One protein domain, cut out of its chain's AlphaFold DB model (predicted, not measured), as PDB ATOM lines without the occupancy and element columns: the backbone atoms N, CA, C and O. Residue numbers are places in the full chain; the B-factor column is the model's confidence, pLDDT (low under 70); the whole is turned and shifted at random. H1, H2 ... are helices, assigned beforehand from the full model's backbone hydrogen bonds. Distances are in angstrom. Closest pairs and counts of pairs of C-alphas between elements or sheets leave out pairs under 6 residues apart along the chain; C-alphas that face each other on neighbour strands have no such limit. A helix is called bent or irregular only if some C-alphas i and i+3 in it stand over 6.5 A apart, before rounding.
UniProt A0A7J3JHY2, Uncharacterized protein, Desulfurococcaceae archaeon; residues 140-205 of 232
ATOM      1  N   ALA A 140      13.707 -15.178  28.129       84.38
ATOM      2  CA  ALA A 140      14.197 -15.207  26.755       84.38
ATOM      3  C   ALA A 140      13.908 -16.529  26.032       84.38
ATOM      4  O   ALA A 140      13.697 -16.499  24.829       84.38
ATOM      5  N   THR A 141      13.844 -17.666  26.737       83.50
ATOM      6  CA  THR A 141      13.556 -18.997  26.168       83.50
ATOM      7  C   THR A 141      12.088 -19.219  25.804       83.50
ATOM      8  O   THR A 141      11.807 -20.081  24.969       83.50
ATOM      9  N   LEU A 142      11.155 -18.451  26.381       83.44
ATOM     10  CA  LEU A 142       9.715 -18.641  26.181       83.44
ATOM     11  C   LEU A 142       9.289 -18.584  24.705       83.44
ATOM     12  O   LEU A 142       8.570 -19.486  24.288       83.44
ATOM     13  N   PRO A 143       9.737 -17.618  23.879       86.12
ATOM     14  CA  PRO A 143       9.379 -17.576  22.463       86.12
ATOM     15  C   PRO A 143       9.800 -18.837  21.706       86.12
ATOM     16  O   PRO A 143       9.031 -19.332  20.892       86.12
ATOM     17  N   LEU A 144      10.991 -19.382  21.987       86.00
ATOM     18  CA  LEU A 144      11.475 -20.610  21.344       86.00
ATOM     19  C   LEU A 144      10.634 -21.816  21.759       86.00
ATOM     20  O   LEU A 144      10.235 -22.618  20.920       86.00
ATOM     21  N   LEU A 145      10.348 -21.921  23.056       83.44
ATOM     22  CA  LEU A 145       9.573 -23.018  23.619       83.44
ATOM     23  C   LEU A 145       8.129 -22.992  23.101       83.44
ATOM     24  O   LEU A 145       7.641 -24.001  22.600       83.44
ATOM     25  N   LEU A 146       7.479 -21.826  23.110       85.00
ATOM     26  CA  LEU A 146       6.151 -21.636  22.525       85.00
ATOM     27  C   LEU A 146       6.143 -21.967  21.032       85.00
ATOM     28  O   LEU A 146       5.222 -22.628  20.559       85.00
ATOM     29  N   TRP A 147       7.183 -21.574  20.298       85.75
ATOM     30  CA  TRP A 147       7.277 -21.856  18.870       85.75
ATOM     31  C   TRP A 147       7.380 -23.347  18.537       85.75
ATOM     32  O   TRP A 147       6.951 -23.765  17.468       85.75
ATOM     33  N   VAL A 148       7.934 -24.158  19.440       83.06
ATOM     34  CA  VAL A 148       7.994 -25.618  19.281       83.06
ATOM     35  C   VAL A 148       6.696 -26.276  19.753       83.06
ATOM     36  O   VAL A 148       6.183 -27.181  19.095       83.06
ATOM     37  N   LEU A 149       6.152 -25.825  20.883       84.56
ATOM     38  CA  LEU A 149       4.994 -26.453  21.517       84.56
ATOM     39  C   LEU A 149       3.681 -26.159  20.791       84.56
ATOM     40  O   LEU A 149       2.916 -27.083  20.530       84.56
ATOM     41  N   ILE A 150       3.419 -24.900  20.430       87.06
ATOM     42  CA  ILE A 150       2.158 -24.492  19.792       87.06
ATOM     43  C   ILE A 150       1.851 -25.312  18.524       87.06
ATOM     44  O   ILE A 150       0.764 -25.889  18.461       87.06
ATOM     45  N   PRO A 151       2.751 -25.431  17.525       84.44
ATOM     46  CA  PRO A 151       2.451 -26.209  16.326       84.44
ATOM     47  C   PRO A 151       2.286 -27.703  16.603       84.44
ATOM     48  O   PRO A 151       1.476 -28.347  15.938       84.44
ATOM     49  N   ARG A 152       3.018 -28.255  17.581       84.19
ATOM     50  CA  ARG A 152       2.871 -29.656  17.989       84.19
ATOM     51  C   ARG A 152       1.467 -29.912  18.540       84.19
ATOM     52  O   ARG A 152       0.765 -30.761  18.010       84.19
ATOM     53  N   TYR A 153       1.020 -29.111  19.504       82.75
ATOM     54  CA  TYR A 153      -0.305 -29.287  20.103       82.75
ATOM     55  C   TYR A 153      -1.454 -28.919  19.170       82.75
ATOM     56  O   TYR A 153      -2.519 -29.520  19.254       82.75
ATOM     57  N   LEU A 154      -1.257 -27.963  18.255       83.56
ATOM     58  CA  LEU A 154      -2.224 -27.709  17.184       83.56
ATOM     59  C   LEU A 154      -2.417 -28.957  16.318       83.56
ATOM     60  O   LEU A 154      -3.549 -29.284  15.971       83.56
ATOM     61  N   LYS A 155      -1.334 -29.671  15.999       83.06
ATOM     62  CA  LYS A 155      -1.405 -30.925  15.246       83.06
ATOM     63  C   LYS A 155      -2.070 -32.042  16.055       83.06
ATOM     64  O   LYS A 155      -2.991 -32.670  15.547       83.06
ATOM     65  N   ASP A 156      -1.690 -32.219  17.319       82.31
ATOM     66  CA  ASP A 156      -2.302 -33.219  18.207       82.31
ATOM     67  C   ASP A 156      -3.810 -32.959  18.402       82.31
ATOM     68  O   ASP A 156      -4.617 -33.894  18.435       82.31
ATOM     69  N   ALA A 157      -4.217 -31.684  18.458       81.38
ATOM     70  CA  ALA A 157      -5.619 -31.287  18.475       81.38
ATOM     71  C   ALA A 157      -6.331 -31.684  17.173       81.38
ATOM     72  O   ALA A 157      -7.391 -32.305  17.232       81.38
ATOM     73  N   LEU A 158      -5.759 -31.358  16.006       82.00
ATOM     74  CA  LEU A 158      -6.307 -31.735  14.693       82.00
ATOM     75  C   LEU A 158      -6.488 -33.256  14.566       82.00
ATOM     76  O   LEU A 158      -7.542 -33.724  14.125       82.00
ATOM     77  N   ASP A 159      -5.497 -34.030  15.006       81.00
ATOM     78  CA  ASP A 159      -5.545 -35.493  14.995       81.00
ATOM     79  C   ASP A 159      -6.629 -36.006  15.957       81.00
ATOM     80  O   ASP A 159      -7.466 -36.831  15.579       81.00
ATOM     81  N   SER A 160      -6.710 -35.439  17.165       80.25
ATOM     82  CA  SER A 160      -7.746 -35.766  18.155       80.25
ATOM     83  C   SER A 160      -9.160 -35.460  17.650       80.25
ATOM     84  O   SER A 160     -10.074 -36.265  17.836       80.25
ATOM     85  N   PHE A 161      -9.361 -34.321  16.981       76.94
ATOM     86  CA  PHE A 161     -10.636 -33.972  16.351       76.94
ATOM     87  C   PHE A 161     -10.977 -34.926  15.207       76.94
ATOM     88  O   PHE A 161     -12.128 -35.332  15.065       76.94
ATOM     89  N   THR A 162      -9.991 -35.321  14.404       78.44
ATOM     90  CA  THR A 162     -10.197 -36.256  13.293       78.44
ATOM     91  C   THR A 162     -10.596 -37.642  13.802       78.44
ATOM     92  O   THR A 162     -11.570 -38.215  13.313       78.44
ATOM     93  N   ILE A 163      -9.926 -38.149  14.840       77.06
ATOM     94  CA  ILE A 163     -10.268 -39.420  15.495       77.06
ATOM     95  C   ILE A 163     -11.658 -39.351  16.141       77.06
ATOM     96  O   ILE A 163     -12.450 -40.281  15.994       77.06
ATOM     97  N   GLY A 164     -11.981 -38.243  16.817       73.44
ATOM     98  CA  GLY A 164     -13.307 -38.016  17.397       73.44
ATOM     99  C   GLY A 164     -14.420 -38.055  16.347       73.44
ATOM    100  O   GLY A 164     -15.455 -38.677  16.579       73.44
ATOM    101  N   ASN A 165     -14.178 -37.488  15.160       71.38
ATOM    102  CA  ASN A 165     -15.130 -37.531  14.043       71.38
ATOM    103  C   ASN A 165     -15.357 -38.951  13.535       71.38
ATOM    104  O   ASN A 165     -16.499 -39.334  13.299       71.38
ATOM    105  N   LEU A 166     -14.286 -39.738  13.394       75.50
ATOM    106  CA  LEU A 166     -14.377 -41.141  12.984       75.50
ATOM    107  C   LEU A 166     -15.157 -41.991  13.995       75.50
ATOM    108  O   LEU A 166     -15.792 -42.969  13.616       75.50
ATOM    109  N   ARG A 167     -15.132 -41.610  15.278       72.88
ATOM    110  CA  ARG A 167     -15.837 -42.297  16.369       72.88
ATOM    111  C   ARG A 167     -17.213 -41.704  16.701       72.88
ATOM    112  O   ARG A 167     -17.836 -42.163  17.654       72.88
ATOM    113  N   VAL A 168     -17.690 -40.710  15.941       69.88
ATOM    114  CA  VAL A 168     -18.963 -39.993  16.184       69.88
ATOM    115  C   VAL A 168     -19.043 -39.431  17.617       69.88
ATOM    116  O   VAL A 168     -20.092 -39.402  18.258       69.88
ATOM    117  N   GLU A 169     -17.909 -38.988  18.161       66.12
ATOM    118  CA  GLU A 169     -17.847 -38.407  19.502       66.12
ATOM    119  C   GLU A 169     -18.190 -36.908  19.480       66.12
ATOM    120  O   GLU A 169     -17.890 -36.184  18.531       66.12
ATOM    121  N   TYR A 170     -18.800 -36.405  20.559       61.75
ATOM    122  CA  TYR A 170     -19.170 -34.990  20.668       61.75
ATOM    123  C   TYR A 170     -17.919 -34.086  20.691       61.75
ATOM    124  O   TYR A 170     -17.120 -34.134  21.635       61.75
ATOM    125  N   TYR A 171     -17.804 -33.213  19.681       57.38
ATOM    126  CA  TYR A 171     -16.675 -32.314  19.382       57.38
ATOM    127  C   TYR A 171     -16.154 -31.474  20.569       57.38
ATOM    128  O   TYR A 171     -15.008 -31.037  20.555       57.38
ATOM    129  N   GLY A 172     -16.963 -31.240  21.606       55.59
ATOM    130  CA  GLY A 172     -16.637 -30.297  22.681       55.59
ATOM    131  C   GLY A 172     -15.956 -30.871  23.930       55.59
ATOM    132  O   GLY A 172     -15.365 -30.102  24.680       55.59
ATOM    133  N   LYS A 173     -16.042 -32.183  24.212       59.84
ATOM    134  CA  LYS A 173     -15.634 -32.707  25.540       59.84
ATOM    135  C   LYS A 173     -14.422 -33.629  25.526       59.84
ATOM    136  O   LYS A 173     -13.556 -33.460  26.374       59.84
ATOM    137  N   ARG A 174     -14.343 -34.606  24.623       62.97
ATOM    138  CA  ARG A 174     -13.239 -35.586  24.628       62.97
ATOM    139  C   ARG A 174     -11.977 -35.093  23.917       62.97
ATOM    140  O   ARG A 174     -10.939 -35.087  24.575       62.97
ATOM    141  N   PRO A 175     -12.035 -34.611  22.661       63.06
ATOM    142  CA  PRO A 175     -10.829 -34.235  21.915       63.06
ATOM    143  C   PRO A 175     -10.041 -33.113  22.604       63.06
ATOM    144  O   PRO A 175      -8.823 -33.197  22.768       63.06
ATOM    145  N   LEU A 176     -10.757 -32.101  23.109       67.31
ATOM    146  CA  LEU A 176     -10.161 -30.988  23.849       67.31
ATOM    147  C   LEU A 176      -9.517 -31.443  25.165       67.31
ATOM    148  O   LEU A 176      -8.409 -31.025  25.478       67.31
ATOM    149  N   ARG A 177     -10.184 -32.320  25.929       69.75
ATOM    150  CA  ARG A 177      -9.644 -32.840  27.197       69.75
ATOM    151  C   ARG A 177      -8.400 -33.695  26.990       69.75
ATOM    152  O   ARG A 177      -7.485 -33.594  27.796       69.75
ATOM    153  N   VAL A 178      -8.361 -34.513  25.936       72.62
ATOM    154  CA  VAL A 178      -7.177 -35.318  25.591       72.62
ATOM    155  C   VAL A 178      -5.996 -34.404  25.271       72.62
ATOM    156  O   VAL A 178      -4.927 -34.579  25.844       72.62
ATOM    157  N   THR A 179      -6.225 -33.373  24.456       72.44
ATOM    158  CA  THR A 179      -5.184 -32.396  24.100       72.44
ATOM    159  C   THR A 179      -4.684 -31.628  25.334       72.44
ATOM    160  O   THR A 179      -3.482 -31.487  25.532       72.44
ATOM    161  N   ILE A 180      -5.592 -31.166  26.206       74.94
ATOM    162  CA  ILE A 180      -5.229 -30.467  27.455       74.94
ATOM    163  C   ILE A 180      -4.421 -31.382  28.381       74.94
ATOM    164  O   ILE A 180      -3.429 -30.949  28.958       74.94
ATOM    165  N   ARG A 181      -4.827 -32.647  28.518       76.75
ATOM    166  CA  ARG A 181      -4.123 -33.618  29.355       76.75
ATOM    167  C   ARG A 181      -2.705 -33.880  28.847       76.75
ATOM    168  O   ARG A 181      -1.779 -33.857  29.644       76.75
ATOM    169  N   GLN A 182      -2.533 -34.054  27.538       78.81
ATOM    170  CA  GLN A 182      -1.210 -34.200  26.925       78.81
ATOM    171  C   GLN A 182      -0.325 -32.972  27.174       78.81
ATOM    172  O   GLN A 182       0.870 -33.113  27.411       78.81
ATOM    173  N   LEU A 183      -0.910 -31.770  27.156       80.38
ATOM    174  CA  LEU A 183      -0.183 -30.529  27.419       80.38
ATOM    175  C   LEU A 183       0.319 -30.447  28.867       80.38
ATOM    176  O   LEU A 183       1.450 -30.014  29.085       80.38
ATOM    177  N   LEU A 184      -0.488 -30.899  29.834       80.00
ATOM    178  CA  LEU A 184      -0.088 -30.993  31.243       80.00
ATOM    179  C   LEU A 184       1.017 -32.039  31.447       80.00
ATOM    180  O   LEU A 184       2.060 -31.704  31.992       80.00
ATOM    181  N   GLU A 185       0.841 -33.254  30.918       80.06
ATOM    182  CA  GLU A 185       1.812 -34.353  31.062       80.06
ATOM    183  C   GLU A 185       3.195 -33.991  30.488       80.06
ATOM    184  O   GLU A 185       4.235 -34.317  31.057       80.06
ATOM    185  N   VAL A 186       3.228 -33.279  29.362       79.25
ATOM    186  CA  VAL A 186       4.485 -32.801  28.774       79.25
ATOM    187  C   VAL A 186       5.074 -31.635  29.570       79.25
ATOM    188  O   VAL A 186       6.295 -31.524  29.648       79.25
ATOM    189  N   GLY A 187       4.237 -30.769  30.148       74.75
ATOM    190  CA  GLY A 187       4.680 -29.719  31.069       74.75
ATOM    191  C   GLY A 187       5.437 -30.308  32.256       74.75
ATOM    192  O   GLY A 187       6.585 -29.927  32.485       74.75
ATOM    193  N   ASP A 188       4.843 -31.311  32.903       77.06
ATOM    194  CA  ASP A 188       5.448 -32.046  34.017       77.06
ATOM    195  C   ASP A 188       6.773 -32.702  33.587       77.06
ATOM    196  O   ASP A 188       7.799 -32.547  34.247       77.06
ATOM    197  N   TYR A 189       6.809 -33.329  32.404       80.00
ATOM    198  CA  TYR A 189       8.042 -33.905  31.856       80.00
ATOM    199  C   TYR A 189       9.144 -32.860  31.612       80.00
ATOM    200  O   TYR A 189      10.320 -33.118  31.874       80.00
ATOM    201  N   PHE A 190       8.805 -31.668  31.104       74.19
ATOM    202  CA  PHE A 190       9.783 -30.589  30.931       74.19
ATOM    203  C   PHE A 190      10.298 -30.070  32.273       74.19
ATOM    204  O   PHE A 190      11.491 -29.769  32.373       74.19
ATOM    205  N   GLU A 191       9.435 -29.972  33.284       72.12
ATOM    206  CA  GLU A 191       9.834 -29.605  34.642       72.12
ATOM    207  C   GLU A 191      10.785 -30.634  35.251       72.12
ATOM    208  O   GLU A 191      11.819 -30.245  35.791       72.12
ATOM    209  N   GLU A 192      10.507 -31.928  35.094       73.81
ATOM    210  CA  GLU A 192      11.371 -33.008  35.573       73.81
ATOM    211  C   GLU A 192      12.713 -33.046  34.824       73.81
ATOM    212  O   GLU A 192      13.783 -33.042  35.438       73.81
ATOM    213  N   TYR A 193      12.681 -33.016  33.489       72.69
ATOM    214  CA  TYR A 193      13.877 -33.138  32.651       72.69
ATOM    215  C   TYR A 193      14.782 -31.899  32.725       72.69
ATOM    216  O   TYR A 193      16.010 -31.994  32.643       72.69
ATOM    217  N   CYS A 194      14.190 -30.713  32.889       68.88
ATOM    218  CA  CYS A 194      14.915 -29.447  32.938       68.88
ATOM    219  C   CYS A 194      14.930 -28.804  34.332       68.88
ATOM    220  O   CYS A 194      15.286 -27.627  34.415       68.88
ATOM    221  N   TYR A 195      14.618 -29.531  35.410       61.84
ATOM    222  CA  TYR A 195      14.441 -28.992  36.771       61.84
ATOM    223  C   TYR A 195      15.532 -27.989  37.186       61.84
ATOM    224  O   TYR A 195      15.256 -26.868  37.617       61.84
ATOM    225  N   TRP A 196      16.798 -28.344  36.947       56.53
ATOM    226  CA  TRP A 196      17.953 -27.495  37.255       56.53
ATOM    227  C   TRP A 196      18.257 -26.423  36.193       56.53
ATOM    228  O   TRP A 196      18.873 -25.408  36.511       56.53
ATOM    229  N   ARG A 197      17.826 -26.607  34.937       61.62
ATOM    230  CA  ARG A 197      18.087 -25.685  33.810       61.62
ATOM    231  C   ARG A 197      17.008 -24.611  33.633       61.62
ATOM    232  O   ARG A 197      17.344 -23.506  33.215       61.62
ATOM    233  N   LEU A 198      15.755 -24.877  34.008       57.75
ATOM    234  CA  LEU A 198      14.630 -23.932  33.886       57.75
ATOM    235  C   LEU A 198      14.838 -22.647  34.697       57.75
ATOM    236  O   LEU A 198      14.351 -21.585  34.320       57.75
ATOM    237  N   ARG A 199      15.597 -22.722  35.797       62.59
ATOM    238  CA  ARG A 199      15.886 -21.575  36.675       62.59
ATOM    239  C   ARG A 199      17.190 -20.852  36.339       62.59
ATOM    240  O   ARG A 199      17.477 -19.808  36.928       62.59
ATOM    241  N   THR A 200      17.982 -21.376  35.402       69.38
ATOM    242  CA  THR A 200      19.256 -20.755  35.024       69.38
ATOM    243  C   THR A 200      19.048 -19.679  33.959       69.38
ATOM    244  O   THR A 200      18.402 -19.942  32.945       69.38
ATOM    245  N   PRO A 201      19.580 -18.458  34.155       75.44
ATOM    246  CA  PRO A 201      19.514 -17.427  33.131       75.44
ATOM    247  C   PRO A 201      20.324 -17.870  31.917       75.44
ATOM    248  O   PRO A 201      21.407 -18.451  32.060       75.44
ATOM    249  N   VAL A 202      19.827 -17.567  30.719       81.19
ATOM    250  CA  VAL A 202      20.574 -17.936  29.519       81.19
ATOM    251  C   VAL A 202      21.861 -17.120  29.412       81.19
ATOM    252  O   VAL A 202      21.927 -15.975  29.866       81.19
ATOM    253  N   LYS A 203      22.904 -17.742  28.855       82.94
ATOM    254  CA  LYS A 203      24.281 -17.227  28.871       82.94
ATOM    255  C   LYS A 203      24.714 -16.546  27.571       82.94
ATOM    256  O   LYS A 203      25.695 -15.814  27.593       82.94
ATOM    257  N   ALA A 204      24.024 -16.801  26.460       86.50
ATOM    258  CA  ALA A 204      24.434 -16.329  25.142       86.50
ATOM    259  C   ALA A 204      23.241 -16.092  24.207       86.50
ATOM    260  O   ALA A 204      22.149 -16.635  24.403       86.50
ATOM    261  N   THR A 205      23.477 -15.282  23.178       88.69
ATOM    262  CA  THR A 205      22.568 -15.092  22.046       88.69
ATOM    263  C   THR A 205      22.640 -16.271  21.074       88.69
ATOM    264  O   THR A 205      23.623 -17.009  21.038       88.69
TER     265      THR A 205
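What this domain is: This is residues 140 to 205 of the 232 residues of an uncharacterized protein of Desulfurococcaceae archaeon (UniProt A0A7J3JHY2). A long helical hairpin opens as a narrow V: H1 runs out, the chain turns back, and H2 returns beside it, the two helices meeting near the turn and spreading toward their other ends. Beyond H2 a tail with no named element, residues 194 to 205, folds back across the open end toward the beginning of the printed part. The printed part has 66 residues with two named helices, H1 then H2, and no named strand; its class is all helix. It is loose, with a radius of gyration of the C-alphas of 15.5 A, and a rod in outline, spanning 50 by 22 by 14 A.

Where its parts are: The longest helix, H1, holds residues 142 to 166 and measures 35.5 A from C-alpha 142 at (9.715, -18.641, 26.181) to C-alpha 166 at (-14.377, -41.141, 12.984). It is neither bent nor irregular, but only just: C-alphas 148 and 151 are 6.3 A apart. H2 holds residues 174 to 193, 28.4 A long, and ends with C-alpha 193 at (13.877, -33.138, 32.651).

How they stand to each other: H1 and H2 form a helical hairpin, joined by a short link of 7 residues. They touch, and their closest C-alphas, those of Ser 160 and Pro 175, are 5.1 A apart. H1 touches H2 with residues 153 to 164 alone, and H2 touches H1 with residues 174 to 183 alone. The helices run opposite ways at a shallow tilt of 33 degrees, only just short of steep. In H2 every O i to N i+4 pair is within hydrogen-bond range; in H1, 19 of 21 are.

The domain as a whole: The C-alphas farthest apart, those of Val 168 and Lys 203, are separated by 50.5 A, while those of Ala 140 and Thr 205, the first and last printed, are 9.6 A apart. Residues 142 to 148, which belong to H1, and residues 191 to 197, of which 191 to 193 belong to H2, stand free. The printed part has no cut. The mean pLDDT of the printed part is 75.6, and residues 168 to 177 and 194 to 200 are under 70.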